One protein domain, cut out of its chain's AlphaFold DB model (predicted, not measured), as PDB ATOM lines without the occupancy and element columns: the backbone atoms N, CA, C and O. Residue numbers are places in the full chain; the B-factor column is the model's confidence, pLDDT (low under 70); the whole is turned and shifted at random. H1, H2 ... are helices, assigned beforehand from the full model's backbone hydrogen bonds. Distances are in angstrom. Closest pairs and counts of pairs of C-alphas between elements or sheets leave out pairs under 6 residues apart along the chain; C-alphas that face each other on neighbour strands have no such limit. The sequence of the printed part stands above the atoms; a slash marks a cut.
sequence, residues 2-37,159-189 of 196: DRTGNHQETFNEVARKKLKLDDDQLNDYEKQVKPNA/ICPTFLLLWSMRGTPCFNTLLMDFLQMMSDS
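This is residues 2 to 37 and 159 to 189 of the 196 residues of an uncharacterized protein of Trichinella nativa (UniProt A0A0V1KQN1). The longest helix, H4, is folded back beside the short H3 as a helical hairpin, and H1 lies alongside this hairpin, so that the centres of H4, H3 and H1 make a triangle. H2 sits beyond H1 and H3, on the side away from H4, and is steeply tilted to H1; close contacts between the helices are few. The printed part has 67 residues with four named helices, in the order H1, H2, H3, H4, and no named strand; the class is all helix. The whole is compact, with a radius of gyration of the C-alphas of 11.8 A, and rounded, spanning 29 by 26 by 23 A along its three main axes.

H4, residues 175 to 188, touches H3, residues 161 to 168, with 5 pairs of C-alphas within 8 A. Their closest C-alphas are those of Leu 178 and Leu 166, 6.7 A apart. The two helices run opposite ways at a shallow tilt of 26 degrees, and they form a helical hairpin. H1, residues 7 to 19, is close to H4 but not clearly touching it, with 2 pairs of C-alphas within 8 A. The closest C-alphas of these two are those of His 7 and Asn 176, 7.0 A apart. H1 and H4 run the same way at a shallow tilt of 32 degrees, only just short of steep. H1 and H3 are near each other, with 8 pairs of C-alphas within 10 A and no pair within 8 A. H2, residues 23 to 32, is close to H1 but not clearly touching it, with 1 pair of C-alphas within 8 A, those of Asp 23 and Arg 16, 7.9 A apart. H2 and H1 run opposite ways at a steep tilt of 63 degrees. H2 and H3 are near each other, only just without a pair of C-alphas within 8 A: their closest C-alphas are separated by 8.5 A, and 6 pairs lie within 10 A. H2 and H4 are apart. In H1, H2, H3 and H4 every pair of backbone O of residue i and N of residue i+4 inside the helix is within hydrogen-bond range.

H4, Phe 175 to Asp 188, has 14 residues and measures 20.0 A from first to last C-alpha; C-alpha 188 is at (157.995, 156.986, 101.084). H3, Pro 161 to Ser 168, has 8 residues and measures 10.7 A. H1, His 7 to Leu 19, has 13 residues and measures 17.0 A, with C-alpha 7 at (142.612, 150.434, 112.142). H2, Asp 23 to Gln 32, has 10 residues and measures 14.2 A, ending with C-alpha 32 at (153.728, 135.421, 121.402).

The two C-alphas farthest apart are those of Ala 37 and Ser 189, 33.8 A from each other, while the first and last printed C-alphas, those of Asp 2 and Ser 189, are 29.1 A apart. Residues 38 to 158 are not printed, and C-alpha 37 and C-alpha 159 are 24.4 A apart across this cut. The link from H2 to H3 is the link across the cut. Of the links that are printed whole, H1 to H2 is tight, with 3 residues, and H3 to H4 is short, with 6 residues. The mean pLDDT of the printed part is 70.6. Confidence is low, under 70, in 26 residues: 2 to 8, 15 to 19, 21, 29, 31 to 37, 159, 171, 186 and 188 to 189.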
ATOM      1  N   ASP A   2     130.903 157.062 106.552       39.09
ATOM      2  CA  ASP A   2     132.057 157.213 107.418       39.09
ATOM      3  C   ASP A   2     132.752 155.868 107.437       39.09
ATOM      4  O   ASP A   2     132.266 154.881 107.989       39.09
ATOM      5  N   ARG A   3     133.858 155.798 106.701       48.06
ATOM      6  CA  ARG A   3     134.786 154.690 106.816       48.06
ATOM      7  C   ARG A   3     135.533 154.951 108.118       48.06
ATOM      8  O   ARG A   3     136.654 155.446 108.099       48.06
ATOM      9  N   THR A   4     134.892 154.651 109.247       48.88
ATOM     10  CA  THR A   4     135.591 154.363 110.500       48.88
ATOM     11  C   THR A   4     136.356 153.076 110.224       48.88
ATOM     12  O   THR A   4     135.889 151.970 110.485       48.88
ATOM     13  N   GLY A   5     137.441 153.217 109.461       55.31
ATOM     14  CA  GLY A   5     138.241 152.113 108.980       55.31
ATOM     15  C   GLY A   5     138.789 151.439 110.211       55.31
ATOM     16  O   GLY A   5     139.472 152.083 111.000       55.31
ATOM     17  N   ASN A   6     138.437 150.175 110.398       66.81
ATOM     18  CA  ASN A   6     138.980 149.379 111.474       66.81
ATOM     19  C   ASN A   6     140.514 149.414 111.348       66.81
ATOM     20  O   ASN A   6     141.097 148.797 110.450       66.81
ATOM     21  N   HIS A   7     141.167 150.214 112.194       69.31
ATOM     22  CA  HIS A   7     142.612 150.434 112.142       69.31
ATOM     23  C   HIS A   7     143.365 149.114 112.352       69.31
ATOM     24  O   HIS A   7     144.437 148.912 111.783       69.31
ATOM     25  N   GLN A   8     142.742 148.171 113.066       66.75
ATOM     26  CA  GLN A   8     143.239 146.813 113.230       66.75
ATOM     27  C   GLN A   8     143.223 146.013 111.925       66.75
ATOM     28  O   GLN A   8     144.196 145.338 111.595       66.75
ATOM     29  N   GLU A   9     142.128 146.092 111.171       71.62
ATOM     30  CA  GLU A   9     141.987 145.404 109.884       71.62
ATOM     31  C   GLU A   9     142.984 145.958 108.862       71.62
ATOM     32  O   GLU A   9     143.675 145.195 108.191       71.62
ATOM     33  N   THR A  10     143.139 147.285 108.834       76.00
ATOM     34  CA  THR A  10     144.108 147.976 107.970       76.00
ATOM     35  C   THR A  10     145.541 147.546 108.288       76.00
ATOM     36  O   THR A  10     146.333 147.280 107.386       76.00
ATOM     37  N   PHE A  11     145.881 147.428 109.573       76.44
ATOM     38  CA  PHE A  11     147.198 146.971 110.007       76.44
ATOM     39  C   PHE A  11     147.470 145.511 109.617       76.44
ATOM     40  O   PHE A  11     148.537 145.214 109.078       76.44
ATOM     41  N   ASN A  12     146.496 144.617 109.804       70.56
ATOM     42  CA  ASN A  12     146.615 143.209 109.411       70.56
ATOM     43  C   ASN A  12     146.757 143.056 107.886       70.56
ATOM     44  O   ASN A  12     147.552 142.253 107.401       70.56
ATOM     45  N   GLU A  13     146.023 143.853 107.112       76.44
ATOM     46  CA  GLU A  13     146.121 143.860 105.654       76.44
ATOM     47  C   GLU A  13     147.496 144.351 105.173       76.44
ATOM     48  O   GLU A  13     148.076 143.780 104.247       76.44
ATOM     49  N   VAL A  14     148.052 145.376 105.822       71.94
ATOM     50  CA  VAL A  14     149.390 145.906 105.518       71.94
ATOM     51  C   VAL A  14     150.475 144.910 105.914       71.94
ATOM     52  O   VAL A  14     151.404 144.704 105.135       71.94
ATOM     53  N   ALA A  15     150.338 144.237 107.057       69.62
ATOM     54  CA  ALA A  15     151.229 143.153 107.462       69.62
ATOM     55  C   ALA A  15     151.295 142.054 106.389       69.62
ATOM     56  O   ALA A  15     152.376 141.685 105.934       69.62
ATOM     57  N   ARG A  16     150.135 141.615 105.889       69.31
ATOM     58  CA  ARG A  16     150.048 140.618 104.811       69.31
ATOM     59  C   ARG A  16     150.659 141.120 103.501       69.31
ATOM     60  O   ARG A  16     151.493 140.451 102.900       69.31
ATOM     61  N   LYS A  17     150.269 142.316 103.044       69.44
ATOM     62  CA  LYS A  17     150.648 142.829 101.714       69.44
ATOM     63  C   LYS A  17     152.096 143.295 101.620       69.44
ATOM     64  O   LYS A  17     152.723 143.114 100.581       69.44
ATOM     65  N   LYS A  18     152.602 143.957 102.660       68.94
ATOM     66  CA  LYS A  18     153.908 144.629 102.630       68.94
ATOM     67  C   LYS A  18     155.005 143.805 103.292       68.94
ATOM     68  O   LYS A  18     156.131 143.850 102.815       68.94
ATOM     69  N   LEU A  19     154.681 143.032 104.331       66.75
ATOM     70  CA  LEU A  19     155.652 142.170 105.017       66.75
ATOM     71  C   LEU A  19     155.581 140.705 104.567       66.75
ATOM     72  O   LEU A  19     156.386 139.910 105.037       66.75
ATOM     73  N   LYS A  20     154.665 140.361 103.644       70.31
ATOM     74  CA  LYS A  20     154.445 138.989 103.144       70.31
ATOM     75  C   LYS A  20     154.239 137.977 104.280       70.31
ATOM     76  O   LYS A  20     154.696 136.846 104.182       70.31
ATOM     77  N   LEU A  21     153.596 138.409 105.363       69.44
ATOM     78  CA  LEU A  21     153.268 137.533 106.482       69.44
ATOM     79  C   LEU A  21     151.984 136.767 106.170       69.44
ATOM     80  O   LEU A  21     150.970 137.382 105.833       69.44
ATOM     81  N   ASP A  22     152.040 135.446 106.311       72.75
ATOM     82  CA  ASP A  22     150.873 134.569 106.206       72.75
ATOM     83  C   ASP A  22     150.070 134.536 107.518       72.75
ATOM     84  O   ASP A  22     150.540 134.953 108.581       72.75
ATOM     85  N   ASP A  23     148.838 134.025 107.452       73.62
ATOM     86  CA  ASP A  23     147.899 134.004 108.584       73.62
ATOM     87  C   ASP A  23     148.419 133.208 109.778       73.62
ATOM     88  O   ASP A  23     148.253 133.634 110.924       73.62
ATOM     89  N   ASP A  24     149.103 132.097 109.513       73.69
ATOM     90  CA  ASP A  24     149.715 131.268 110.548       73.69
ATOM     91  C   ASP A  24     150.829 132.027 111.275       73.69
ATOM     92  O   ASP A  24     150.885 132.020 112.506       73.69
ATOM     93  N   GLN A  25     151.650 132.783 110.537       70.25
ATOM     94  CA  GLN A  25     152.699 133.613 111.128       70.25
ATOM     95  C   GLN A  25     152.103 134.746 111.963       70.25
ATOM     96  O   GLN A  25     152.540 134.981 113.088       70.25
ATOM     97  N   LEU A  26     151.083 135.434 111.446       71.25
ATOM     98  CA  LEU A  26     150.405 136.521 112.153       71.25
ATOM     99  C   LEU A  26     149.783 136.034 113.473       71.25
ATOM    100  O   LEU A  26     149.908 136.692 114.507       71.25
ATOM    101  N   ASN A  27     149.178 134.846 113.446       71.69
ATOM    102  CA  ASN A  27     148.609 134.181 114.614       71.69
ATOM    103  C   ASN A  27     149.691 133.753 115.618       71.69
ATOM    104  O   ASN A  27     149.514 133.879 116.829       71.69
ATOM    105  N   ASP A  28     150.847 133.294 115.148       74.44
ATOM    106  CA  ASP A  28     151.964 132.959 116.030       74.44
ATOM    107  C   ASP A  28     152.565 134.197 116.708       74.44
ATOM    108  O   ASP A  28     152.960 134.113 117.873       74.44
ATOM    109  N   TYR A  29     152.562 135.367 116.061       66.94
ATOM    110  CA  TYR A  29     152.892 136.641 116.720       66.94
ATOM    111  C   TYR A  29     151.810 137.095 117.704       66.94
ATOM    112  O   TYR A  29     152.134 137.619 118.772       66.94
ATOM    113  N   GLU A  30     150.534 136.861 117.395       70.06
ATOM    114  CA  GLU A  30     149.422 137.131 118.314       70.06
ATOM    115  C   GLU A  30     149.515 136.284 119.590       70.06
ATOM    116  O   GLU A  30     149.272 136.788 120.682       70.06
ATOM    117  N   LYS A  31     149.945 135.022 119.481       69.56
ATOM    118  CA  LYS A  31     150.180 134.141 120.637       69.56
ATOM    119  C   LYS A  31     151.431 134.518 121.434       69.56
ATOM    120  O   LYS A  31     151.471 134.297 122.644       69.56
ATOM    121  N   GLN A  32     152.462 135.040 120.767       61.66
ATOM    122  CA  GLN A  32     153.728 135.421 121.402       61.66
ATOM    123  C   GLN A  32     153.637 136.747 122.162       61.66
ATOM    124  O   GLN A  32     154.269 136.904 123.210       61.66
ATOM    125  N   VAL A  33     152.836 137.693 121.673       55.91
ATOM    126  CA  VAL A  33     152.572 138.946 122.378       55.91
ATOM    127  C   VAL A  33     151.391 138.729 123.311       55.91
ATOM    128  O   VAL A  33     150.245 138.666 122.883       55.91
ATOM    129  N   LYS A  34     151.672 138.610 124.614       54.41
ATOM    130  CA  LYS A  34     150.612 138.591 125.629       54.41
ATOM    131  C   LYS A  34     149.712 139.811 125.407       54.41
ATOM    132  O   LYS A  34     150.242 140.922 125.408       54.41
ATOM    133  N   PRO A  35     148.391 139.636 125.231       53.22
ATOM    134  CA  PRO A  35     147.506 140.776 125.100       53.22
ATOM    135  C   PRO A  35     147.604 141.587 126.388       53.22
ATOM    136  O   PRO A  35     147.423 141.057 127.488       53.22
ATOM    137  N   ASN A  36     147.898 142.875 126.247       51.97
ATOM    138  CA  ASN A  36     147.786 143.838 127.332       51.97
ATOM    139  C   ASN A  36     146.282 144.043 127.580       51.97
ATOM    140  O   ASN A  36     145.696 145.012 127.113       51.97
ATOM    141  N   ALA A  37     145.643 143.075 128.238       53.81
ATOM    142  CA  ALA A  37     144.189 142.974 128.386       53.81
ATOM    143  C   ALA A  37     143.549 144.098 129.230       53.81
ATOM    144  O   ALA A  37     142.333 144.117 129.375       53.81
ATOM    145  N   ILE A 159     161.520 140.508 109.851       65.19
ATOM    146  CA  ILE A 159     160.396 141.341 110.209       65.19
ATOM    147  C   ILE A 159     160.988 142.624 110.742       65.19
ATOM    148  O   ILE A 159     161.856 142.630 111.619       65.19
ATOM    149  N   CYS A 160     160.502 143.720 110.181       70.44
ATOM    150  CA  CYS A 160     160.953 145.036 110.555       70.44
ATOM    151  C   CYS A 160     160.746 145.239 112.069       70.44
ATOM    152  O   CYS A 160     159.621 145.084 112.552       70.44
ATOM    153  N   PRO A 161     161.783 145.609 112.839       74.31
ATOM    154  CA  PRO A 161     161.645 145.861 114.273       74.31
ATOM    155  C   PRO A 161     160.561 146.895 114.609       74.31
ATOM    156  O   PRO A 161     159.913 146.796 115.649       74.31
ATOM    157  N   THR A 162     160.308 147.858 113.713       74.88
ATOM    158  CA  THR A 162     159.222 148.841 113.865       74.88
ATOM    159  C   THR A 162     157.836 148.206 113.781       74.88
ATOM    160  O   THR A 162     156.932 148.638 114.493       74.88
ATOM    161  N   PHE A 163     157.671 147.141 112.992       78.31
ATOM    162  CA  PHE A 163     156.422 146.387 112.926       78.31
ATOM    163  C   PHE A 163     156.151 145.625 114.226       78.31
ATOM    164  O   PHE A 163     155.039 145.684 114.739       78.31
ATOM    165  N   LEU A 164     157.163 144.971 114.808       78.56
ATOM    166  CA  LEU A 164     157.022 144.275 116.099       78.56
ATOM    167  C   LEU A 164     156.700 145.243 117.240       78.56
ATOM    168  O   LEU A 164     155.895 144.927 118.120       78.56
ATOM    169  N   LEU A 165     157.300 146.435 117.217       80.88
ATOM    170  CA  LEU A 165     156.990 147.494 118.172       80.88
ATOM    171  C   LEU A 165     155.535 147.957 118.028       80.88
ATOM    172  O   LEU A 165     154.816 148.029 119.022       80.88
ATOM    173  N   LEU A 166     155.086 148.219 116.799       82.31
ATOM    174  CA  LEU A 166     153.709 148.628 116.514       82.31
ATOM    175  C   LEU A 166     152.698 147.539 116.908       82.31
ATOM    176  O   LEU A 166     151.680 147.837 117.531       82.31
ATOM    177  N   TRP A 167     153.024 146.275 116.630       80.88
ATOM    178  CA  TRP A 167     152.245 145.105 117.032       80.88
ATOM    179  C   TRP A 167     152.113 144.993 118.558       80.88
ATOM    180  O   TRP A 167     151.027 144.747 119.072       80.88
ATOM    181  N   SER A 168     153.197 145.235 119.298       76.19
ATOM    182  CA  SER A 168     153.206 145.175 120.770       76.19
ATOM    183  C   SER A 168     152.428 146.318 121.433       76.19
ATOM    184  O   SER A 168     152.002 146.202 122.580       76.19
ATOM    185  N   MET A 169     152.241 147.424 120.712       79.00
ATOM    186  CA  MET A 169     151.504 148.608 121.163       79.00
ATOM    187  C   MET A 169     150.023 148.573 120.756       79.00
ATOM    188  O   MET A 169     149.294 149.539 121.006       79.00
ATOM    189  N   ARG A 170     149.565 147.478 120.138       70.94
ATOM    190  CA  ARG A 170     148.166 147.251 119.766       70.94
ATOM    191  C   ARG A 170     147.271 147.364 121.010       70.94
ATOM    192  O   ARG A 170     147.516 146.711 122.019       70.94
ATOM    193  N   GLY A 171     146.270 148.245 120.945       69.69
ATOM    194  CA  GLY A 171     145.382 148.579 122.069       69.69
ATOM    195  C   GLY A 171     145.807 149.795 122.900       69.69
ATOM    196  O   GLY A 171     145.043 150.243 123.743       69.69
ATOM    197  N   THR A 172     146.984 150.384 122.666       77.94
ATOM    198  CA  THR A 172     147.363 151.655 123.309       77.94
ATOM    199  C   THR A 172     146.739 152.854 122.582       77.94
ATOM    200  O   THR A 172     146.576 152.807 121.360       77.94
ATOM    201  N   PRO A 173     146.471 153.983 123.267       74.25
ATOM    202  CA  PRO A 173     145.978 155.199 122.606       74.25
ATOM    203  C   PRO A 173     146.965 155.763 121.567       74.25
ATOM    204  O   PRO A 173     146.567 156.475 120.650       74.25
ATOM    205  N   CYS A 174     148.253 155.417 121.667       78.62
ATOM    206  CA  CYS A 174     149.283 155.827 120.713       78.62
ATOM    207  C   CYS A 174     149.325 154.963 119.440       78.62
ATOM    208  O   CYS A 174     150.031 155.321 118.497       78.62
ATOM    209  N   PHE A 175     148.596 153.839 119.393       81.62
ATOM    210  CA  PHE A 175     148.643 152.884 118.283       81.62
ATOM    211  C   PHE A 175     148.297 153.532 116.941       81.62
ATOM    212  O   PHE A 175     149.039 153.363 115.981       81.62
ATOM    213  N   ASN A 176     147.222 154.321 116.877       78.38
ATOM    214  CA  ASN A 176     146.770 154.928 115.621       78.38
ATOM    215  C   ASN A 176     147.782 155.936 115.056       78.38
ATOM    216  O   ASN A 176     148.007 155.976 113.848       78.38
ATOM    217  N   THR A 177     148.432 156.712 115.927       81.56
ATOM    218  CA  THR A 177     149.484 157.656 115.530       81.56
ATOM    219  C   THR A 177     150.706 156.915 114.989       81.56
ATOM    220  O   THR A 177     151.173 157.215 113.895       81.56
ATOM    221  N   LEU A 178     151.169 155.886 115.705       82.62
ATOM    222  CA  LEU A 178     152.313 155.074 115.282       82.62
ATOM    223  C   LEU A 178     152.015 154.261 114.012       82.62
ATOM    224  O   LEU A 178     152.907 154.048 113.194       82.62
ATOM    225  N   LEU A 179     150.764 153.830 113.829       83.06
ATOM    226  CA  LEU A 179     150.302 153.160 112.619       83.06
ATOM    227  C   LEU A 179     150.382 154.098 111.411       83.06
ATOM    228  O   LEU A 179     150.890 153.687 110.373       83.06
ATOM    229  N   MET A 180     149.930 155.351 111.533       81.88
ATOM    230  CA  MET A 180     150.050 156.326 110.442       81.88
ATOM    231  C   MET A 180     151.508 156.630 110.089       81.88
ATOM    232  O   MET A 180     151.848 156.607 108.908       81.88
ATOM    233  N   ASP A 181     152.371 156.835 111.085       81.38
ATOM    234  CA  ASP A 181     153.801 157.079 110.856       81.38
ATOM    235  C   ASP A 181     154.474 155.887 110.156       81.38
ATOM    236  O   ASP A 181     155.268 156.056 109.229       81.38
ATOM    237  N   PHE A 182     154.117 154.662 110.551       82.50
ATOM    238  CA  PHE A 182     154.598 153.440 109.909       82.50
ATOM    239  C   PHE A 182     154.126 153.322 108.452       82.50
ATOM    240  O   PHE A 182     154.914 152.974 107.570       82.50
ATOM    241  N   LEU A 183     152.859 153.640 108.173       80.75
ATOM    242  CA  LEU A 183     152.313 153.628 106.813       80.75
ATOM    243  C   LEU A 183     152.944 154.701 105.923       80.75
ATOM    244  O   LEU A 183     153.200 154.429 104.749       80.75
ATOM    245  N   GLN A 184     153.224 155.885 106.470       80.31
ATOM    246  CA  GLN A 184     153.915 156.958 105.756       80.31
ATOM    247  C   GLN A 184     155.338 156.529 105.386       80.31
ATOM    248  O   GLN A 184     155.713 156.578 104.219       80.31
ATOM    249  N   MET A 185     156.083 155.980 106.348       77.69
ATOM    250  CA  MET A 185     157.445 155.479 106.136       77.69
ATOM    251  C   MET A 185     157.516 154.397 105.048       77.69
ATOM    252  O   MET A 185     158.433 154.394 104.232       77.69
ATOM    253  N   MET A 186     156.533 153.494 105.004       69.94
ATOM    254  CA  MET A 186     156.448 152.443 103.981       69.94
ATOM    255  C   MET A 186     155.905 152.923 102.628       69.94
ATOM    256  O   MET A 186     155.978 152.187 101.638       69.94
ATOM    257  N   SER A 187     155.304 154.112 102.591       70.31
ATOM    258  CA  SER A 187     154.872 154.762 101.353       70.31
ATOM    259  C   SER A 187     156.040 155.511 100.721       70.31
ATOM    260  O   SER A 187     156.295 155.325  99.535       70.31
ATOM    261  N   ASP A 188     156.811 156.242 101.527       60.59
ATOM    262  CA  ASP A 188     157.995 156.986 101.084       60.59
ATOM    263  C   ASP A 188     159.110 156.046 100.586       60.59
ATOM    264  O   ASP A 188     159.838 156.369  99.652       60.59
ATOM    265  N   SER A 189     159.207 154.831 101.138       58.47
ATOM    266  CA  SER A 189     160.161 153.813 100.674       58.47
ATOM    267  C   SER A 189     159.762 153.121  99.359       58.47
ATOM    268  O   SER A 189     160.473 152.226  98.910       58.47
TER     269      SER A 189